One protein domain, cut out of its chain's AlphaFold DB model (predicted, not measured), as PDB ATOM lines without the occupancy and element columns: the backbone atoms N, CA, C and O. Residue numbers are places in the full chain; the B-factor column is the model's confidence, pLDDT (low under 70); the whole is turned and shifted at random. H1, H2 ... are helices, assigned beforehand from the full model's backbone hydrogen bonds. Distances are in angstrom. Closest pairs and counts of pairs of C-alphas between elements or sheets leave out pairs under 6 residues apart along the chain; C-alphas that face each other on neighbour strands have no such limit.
ATOM      1  N   LEU A 415     221.555 158.139  69.900       84.12
ATOM      2  CA  LEU A 415     222.693 159.050  69.991       84.12
ATOM      3  C   LEU A 415     222.226 160.467  70.327       84.12
ATOM      4  O   LEU A 415     222.748 161.078  71.262       84.12
ATOM      5  N   LYS A 416     221.222 160.976  69.603       83.31
ATOM      6  CA  LYS A 416     220.672 162.314  69.860       83.31
ATOM      7  C   LYS A 416     220.024 162.421  71.236       83.31
ATOM      8  O   LYS A 416     220.156 163.458  71.883       83.31
ATOM      9  N   ASP A 417     219.349 161.368  71.694       82.62
ATOM     10  CA  ASP A 417     218.723 161.347  73.021       82.62
ATOM     11  C   ASP A 417     219.774 161.448  74.137       82.62
ATOM     12  O   ASP A 417     219.678 162.310  75.012       82.62
ATOM     13  N   ILE A 418     220.841 160.646  74.060       86.62
ATOM     14  CA  ILE A 418     221.936 160.688  75.037       86.62
ATOM     15  C   ILE A 418     222.664 162.037  74.986       86.62
ATOM     16  O   ILE A 418     222.939 162.622  76.032       86.62
ATOM     17  N   GLN A 419     222.950 162.574  73.795       89.38
ATOM     18  CA  GLN A 419     223.574 163.896  73.658       89.38
ATOM     19  C   GLN A 419     222.718 165.001  74.286       89.38
ATOM     20  O   GLN A 419     223.244 165.841  75.015       89.38
ATOM     21  N   ALA A 420     221.400 164.977  74.071       87.25
ATOM     22  CA  ALA A 420     220.481 165.921  74.697       87.25
ATOM     23  C   ALA A 420     220.482 165.796  76.230       87.25
ATOM     24  O   ALA A 420     220.470 166.811  76.927       87.25
ATOM     25  N   GLN A 421     220.548 164.573  76.766       88.19
ATOM     26  CA  GLN A 421     220.657 164.335  78.209       88.19
ATOM     27  C   GLN A 421     221.985 164.850  78.782       88.19
ATOM     28  O   GLN A 421     221.985 165.473  79.844       88.19
ATOM     29  N   VAL A 422     223.105 164.644  78.080       88.94
ATOM     30  CA  VAL A 422     224.422 165.176  78.470       88.94
ATOM     31  C   VAL A 422     224.404 166.701  78.497       88.94
ATOM     32  O   VAL A 422     224.736 167.285  79.525       88.94
ATOM     33  N   LEU A 423     223.918 167.343  77.434       90.12
ATOM     34  CA  LEU A 423     223.794 168.802  77.370       90.12
ATOM     35  C   LEU A 423     222.869 169.350  78.462       90.12
ATOM     36  O   LEU A 423     223.168 170.370  79.075       90.12
ATOM     37  N   ALA A 424     221.763 168.662  78.760       87.62
ATOM     38  CA  ALA A 424     220.866 169.054  79.843       87.62
ATOM     39  C   ALA A 424     221.529 168.938  81.229       87.62
ATOM     40  O   ALA A 424     221.242 169.755  82.106       87.62
ATOM     41  N   MET A 425     222.401 167.945  81.440       91.38
ATOM     42  CA  MET A 425     223.198 167.828  82.667       91.38
ATOM     43  C   MET A 425     224.245 168.939  82.760       91.38
ATOM     44  O   MET A 425     224.368 169.568  83.807       91.38
ATOM     45  N   GLU A 426     224.968 169.210  81.672       88.06
ATOM     46  CA  GLU A 426     225.975 170.277  81.605       88.06
ATOM     47  C   GLU A 426     225.352 171.666  81.810       88.06
ATOM     48  O   GLU A 426     225.922 172.504  82.508       88.06
ATOM     49  N   ALA A 427     224.138 171.883  81.297       90.88
ATOM     50  CA  ALA A 427     223.350 173.094  81.514       90.88
ATOM     51  C   ALA A 427     222.698 173.179  82.911       90.88
ATOM     52  O   ALA A 427     222.059 174.183  83.228       90.88
ATOM     53  N   GLY A 428     222.806 172.137  83.746       88.75
ATOM     54  CA  GLY A 428     222.201 172.089  85.082       88.75
ATOM     55  C   GLY A 428     220.671 171.969  85.095       88.75
ATOM     56  O   GLY A 428     220.044 172.209  86.126       88.75
ATOM     57  N   ILE A 429     220.051 171.595  83.970       91.31
ATOM     58  CA  ILE A 429     218.597 171.397  83.837       91.31
ATOM     59  C   ILE A 429     218.168 170.072  84.482       91.31
ATOM     60  O   ILE A 429     217.070 169.954  85.030       91.31
ATOM     61  N   THR A 430     219.038 169.062  84.430       91.00
ATOM     62  CA  THR A 430     218.816 167.747  85.040       91.00
ATOM     63  C   THR A 430     220.054 167.269  85.795       91.00
ATOM     64  O   THR A 430     221.137 167.834  85.663       91.00
ATOM     65  N   SER A 431     219.897 166.231  86.616       89.31
ATOM     66  CA  SER A 431     220.993 165.606  87.359       89.31
ATOM     67  C   SER A 431     221.321 164.227  86.794       89.31
ATOM     68  O   SER A 431     220.454 163.561  86.228       89.31
ATOM     69  N   ARG A 432     222.555 163.757  87.016       88.50
ATOM     70  CA  ARG A 432     222.972 162.400  86.627       88.50
ATOM     71  C   ARG A 432     222.052 161.322  87.198       88.50
ATOM     72  O   ARG A 432     221.685 160.415  86.464       88.50
ATOM     73  N   ARG A 433     221.634 161.461  88.464       86.88
ATOM     74  CA  ARG A 433     220.645 160.570  89.092       86.88
ATOM     75  C   ARG A 433     219.367 160.509  88.260       86.88
ATOM     76  O   ARG A 433     218.987 159.432  87.844       86.88
ATOM     77  N   LYS A 434     218.757 161.656  87.942       86.06
ATOM     78  CA  LYS A 434     217.518 161.692  87.149       86.06
ATOM     79  C   LYS A 434     217.689 161.097  85.754       86.06
ATOM     80  O   LYS A 434     216.756 160.482  85.260       86.06
ATOM     81  N   VAL A 435     218.844 161.300  85.119       88.06
ATOM     82  CA  VAL A 435     219.133 160.730  83.796       88.06
ATOM     83  C   VAL A 435     219.250 159.211  83.872       88.06
ATOM     84  O   VAL A 435     218.583 158.533  83.106       88.06
ATOM     85  N   VAL A 436     220.031 158.683  84.815       87.12
ATOM     86  CA  VAL A 436     220.191 157.236  85.031       87.12
ATOM     87  C   VAL A 436     218.875 156.583  85.445       87.12
ATOM     88  O   VAL A 436     218.457 155.611  84.827       87.12
ATOM     89  N   GLU A 437     218.170 157.156  86.415       85.44
ATOM     90  CA  GLU A 437     216.870 156.651  86.850       85.44
ATOM     91  C   GLU A 437     215.863 156.678  85.691       85.44
ATOM     92  O   GLU A 437     215.126 155.721  85.507       85.44
ATOM     93  N   ALA A 438     215.881 157.695  84.821       81.31
ATOM     94  CA  ALA A 438     215.039 157.714  83.618       81.31
ATOM     95  C   ALA A 438     215.354 156.586  82.618       81.31
ATOM     96  O   ALA A 438     214.555 156.343  81.713       81.31
ATOM     97  N   THR A 439     216.492 155.903  82.766       79.31
ATOM     98  CA  THR A 439     216.828 154.704  81.989       79.31
ATOM     99  C   THR A 439     216.346 153.396  82.617       79.31
ATOM    100  O   THR A 439     216.532 152.353  82.005       79.31
ATOM    101  N   GLY A 440     215.697 153.443  83.786       75.44
ATOM    102  CA  GLY A 440     215.175 152.265  84.483       75.44
ATOM    103  C   GLY A 440     216.165 151.602  85.449       75.44
ATOM    104  O   GLY A 440     215.839 150.562  86.021       75.44
ATOM    105  N   TYR A 441     217.346 152.193  85.652       81.62
ATOM    106  CA  TYR A 441     218.397 151.670  86.530       81.62
ATOM    107  C   TYR A 441     218.572 152.528  87.780       81.62
ATOM    108  O   TYR A 441     218.348 153.742  87.753       81.62
ATOM    109  N   ASP A 442     219.002 151.901  88.874       81.44
ATOM    110  CA  ASP A 442     219.351 152.618  90.092       81.44
ATOM    111  C   ASP A 442     220.748 153.250  89.985       81.44
ATOM    112  O   ASP A 442     221.701 152.667  89.469       81.44
ATOM    113  N   ILE A 443     220.880 154.477  90.486       83.94
ATOM    114  CA  ILE A 443     222.143 155.216  90.411       83.94
ATOM    115  C   ILE A 443     223.211 154.644  91.343       83.94
ATOM    116  O   ILE A 443     224.387 154.675  90.988       83.94
ATOM    117  N   GLU A 444     222.817 154.127  92.511       82.75
ATOM    118  CA  GLU A 444     223.771 153.575  93.476       82.75
ATOM    119  C   GLU A 444     224.330 152.248  92.963       82.75
ATOM    120  O   GLU A 444     225.525 151.986  93.087       82.75
ATOM    121  N   GLU A 445     223.484 151.441  92.315       83.19
ATOM    122  CA  GLU A 445     223.911 150.256  91.574       83.19
ATOM    123  C   GLU A 445     224.958 150.592  90.510       83.19
ATOM    124  O   GLU A 445     226.071 150.064  90.568       83.19
ATOM    125  N   ILE A 446     224.659 151.542  89.618       87.44
ATOM    126  CA  ILE A 446     225.601 151.969  88.578       87.44
ATOM    127  C   ILE A 446     226.906 152.504  89.181       87.44
ATOM    128  O   ILE A 446     227.988 152.275  88.638       87.44
ATOM    129  N   ASP A 447     226.851 153.250  90.283       85.81
ATOM    130  CA  ASP A 447     228.056 153.778  90.929       85.81
ATOM    131  C   ASP A 447     228.923 152.671  91.533       85.81
ATOM    132  O   ASP A 447     230.152 152.713  91.400       85.81
ATOM    133  N   ARG A 448     228.296 151.642  92.104       84.44
ATOM    134  CA  ARG A 448     228.975 150.450  92.622       84.44
ATOM    135  C   ARG A 448     229.630 149.641  91.506       84.44
ATOM    136  O   ARG A 448     230.800 149.287  91.635       84.44
ATOM    137  N   GLU A 449     228.911 149.386  90.416       88.12
ATOM    138  CA  GLU A 449     229.436 148.675  89.244       88.12
ATOM    139  C   GLU A 449     230.618 149.421  88.636       88.12
ATOM    140  O   GLU A 449     231.688 148.846  88.465       88.12
ATOM    141  N   ASN A 450     230.486 150.733  88.422       88.25
ATOM    142  CA  ASN A 450     231.582 151.551  87.905       88.25
ATOM    143  C   ASN A 450     232.814 151.523  88.823       88.25
ATOM    144  O   ASN A 450     233.946 151.537  88.332       88.25
ATOM    145  N   ALA A 451     232.623 151.504  90.146       86.56
ATOM    146  CA  ALA A 451     233.718 151.391  91.102       86.56
ATOM    147  C   ALA A 451     234.384 150.003  91.050       86.56
ATOM    148  O   ALA A 451     235.616 149.919  91.004       86.56
ATOM    149  N   ALA A 452     233.590 148.930  91.006       87.75
ATOM    150  CA  ALA A 452     234.070 147.554  90.899       87.75
ATOM    151  C   ALA A 452     234.808 147.310  89.573       87.75
ATOM    152  O   ALA A 452     235.917 146.773  89.573       87.75
ATOM    153  N   ASP A 453     234.258 147.785  88.458       88.44
ATOM    154  CA  ASP A 453     234.863 147.695  87.131       88.44
ATOM    155  C   ASP A 453     236.153 148.502  87.039       88.44
ATOM    156  O   ASP A 453     237.135 148.035  86.462       88.44
ATOM    157  N   ALA A 454     236.206 149.691  87.647       85.50
ATOM    158  CA  ALA A 454     237.439 150.468  87.709       85.50
ATOM    159  C   ALA A 454     238.535 149.731  88.498       85.50
ATOM    160  O   ALA A 454     239.688 149.696  88.054       85.50
ATOM    161  N   ALA A 455     238.190 149.114  89.633       87.81
ATOM    162  CA  ALA A 455     239.122 148.311  90.423       87.81
ATOM    163  C   ALA A 455     239.591 147.067  89.649       87.81
ATOM    164  O   ALA A 455     240.792 146.808  89.559       87.81
ATOM    165  N   ARG A 456     238.661 146.346  89.012       87.75
ATOM    166  CA  ARG A 456     238.940 145.151  88.206       87.75
ATOM    167  C   ARG A 456     239.792 145.467  86.982       87.75
ATOM    168  O   ARG A 456     240.768 144.769  86.728       87.75
ATOM    169  N   ALA A 457     239.474 146.532  86.247       88.12
ATOM    170  CA  ALA A 457     240.256 146.976  85.097       88.12
ATOM    171  C   ALA A 457     241.690 147.333  85.505       88.12
ATOM    172  O   ALA A 457     242.632 146.965  84.807       88.12
ATOM    173  N   THR A 458     241.857 147.988  86.659       86.75
ATOM    174  CA  THR A 458     243.180 148.295  87.220       86.75
ATOM    175  C   THR A 458     243.937 147.015  87.580       86.75
ATOM    176  O   THR A 458     245.091 146.867  87.186       86.75
ATOM    177  N   GLY A 459     243.285 146.059  88.254       88.25
ATOM    178  CA  GLY A 459     243.890 144.774  88.626       88.25
ATOM    179  C   GLY A 459     244.275 143.895  87.431       88.25
ATOM    180  O   GLY A 459     245.301 143.225  87.473       88.25
ATOM    181  N   LEU A 460     243.494 143.936  86.348       90.81
ATOM    182  CA  LEU A 460     243.748 143.186  85.111       90.81
ATOM    183  C   LEU A 460     244.635 143.939  84.101       90.81
ATOM    184  O   LEU A 460     244.925 143.412  83.030       90.81
ATOM    185  N   GLY A 461     245.039 145.181  84.388       87.56
ATOM    186  CA  GLY A 461     245.824 146.008  83.462       87.56
ATOM    187  C   GLY A 461     245.069 146.463  82.200       87.56
ATOM    188  O   GLY A 461     245.696 146.890  81.227       87.56
ATOM    189  N   LEU A 462     243.734 146.400  82.198       84.06
ATOM    190  CA  LEU A 462     242.880 146.773  81.068       84.06
ATOM    191  C   LEU A 462     242.756 148.301  80.956       84.06
ATOM    192  O   LEU A 462     242.515 149.006  81.938       84.06
ATOM    193  N   ARG A 463     242.897 148.841  79.738       79.00
ATOM    194  CA  ARG A 463     242.914 150.294  79.485       79.00
ATOM    195  C   ARG A 463     241.753 150.733  78.599       79.00
ATOM    196  O   ARG A 463     241.863 150.736  77.375       79.00
ATOM    197  N   TYR A 464     240.677 151.212  79.214       77.00
ATOM    198  CA  TYR A 464     239.533 151.777  78.499       77.00
ATOM    199  C   TYR A 464     239.697 153.285  78.264       77.00
ATOM    200  O   TYR A 464     240.383 153.998  79.005       77.00
ATOM    201  N   ARG A 465     239.034 153.828  77.230       68.50
ATOM    202  CA  ARG A 465     239.010 155.289  76.996       68.50
ATOM    203  C   ARG A 465     238.391 156.051  78.175       68.50
ATOM    204  O   ARG A 465     238.774 157.192  78.423       68.50
TER     205      ARG A 465
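What this domain is: This is residues 415 to 465 of the 843 residues of the protein "ATP-dependent Clp protease proteolytic subunit" of Defluviimonas alba (UniProt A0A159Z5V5). The longest helix, H3, is an arm that leads away from a small head made of H2 and H1, and the three helices follow one another round an open, loose arc. H2 meets the beginning of H3 at a corner, H1 is beside H2 on the far side from H3, and past the other end of H3 the last residues, 460 to 465, fold back. The printed part has 51 residues with three named helices, in the order H1, H2, H3, and no named strand; its class is all helix. The whole is loose, with a radius of gyration of the C-alphas of 13.6 A, and its elongated outline spans 37 by 22 by 18 A.

How they stand to each other: H3, residues 443 to 459, and H2, residues 432 to 437, only just touch, and only at the corner by their link, with 3 pairs of C-alphas within 8 A. H3 touches H2 with residue 443 alone; the closest C-alphas are those of Arg 433 and Ile 443, 5.7 A apart. Their lines are about perpendicular at 72 degrees, only just beyond a steep tilt. H1, residues 415 to 426, is close to H2 but not clearly touching it; the closest C-alphas, of Met 425 and Arg 432, are 6.7 A apart. H1 and H2 run opposite ways at a steep tilt of 44 degrees. H1 and H3 are apart. In H1, H2 and H3 every O i to N i+4 pair is within hydrogen-bond range.

Where its parts are: H3 measures 24.2 A from C-alpha 443 at (222.143, 155.216, 90.411) to C-alpha 459 at (243.890, 144.774, 88.626). H2 measures 8.4 A. H1 measures 16.5 A and begins at C-alpha 415, (222.693, 159.050, 69.991).

The domain as a whole: The two C-alphas farthest apart, of Ile 429 and Leu 460, are 37.8 A apart. Residues 447 to 453 of H3 stand free, as do residues 455 to 461, of which 455 to 459 belong to H3. Both links are tight, and the printed part has no cut. The mean pLDDT of the printed part is 85.8; residue 465 alone is under 70.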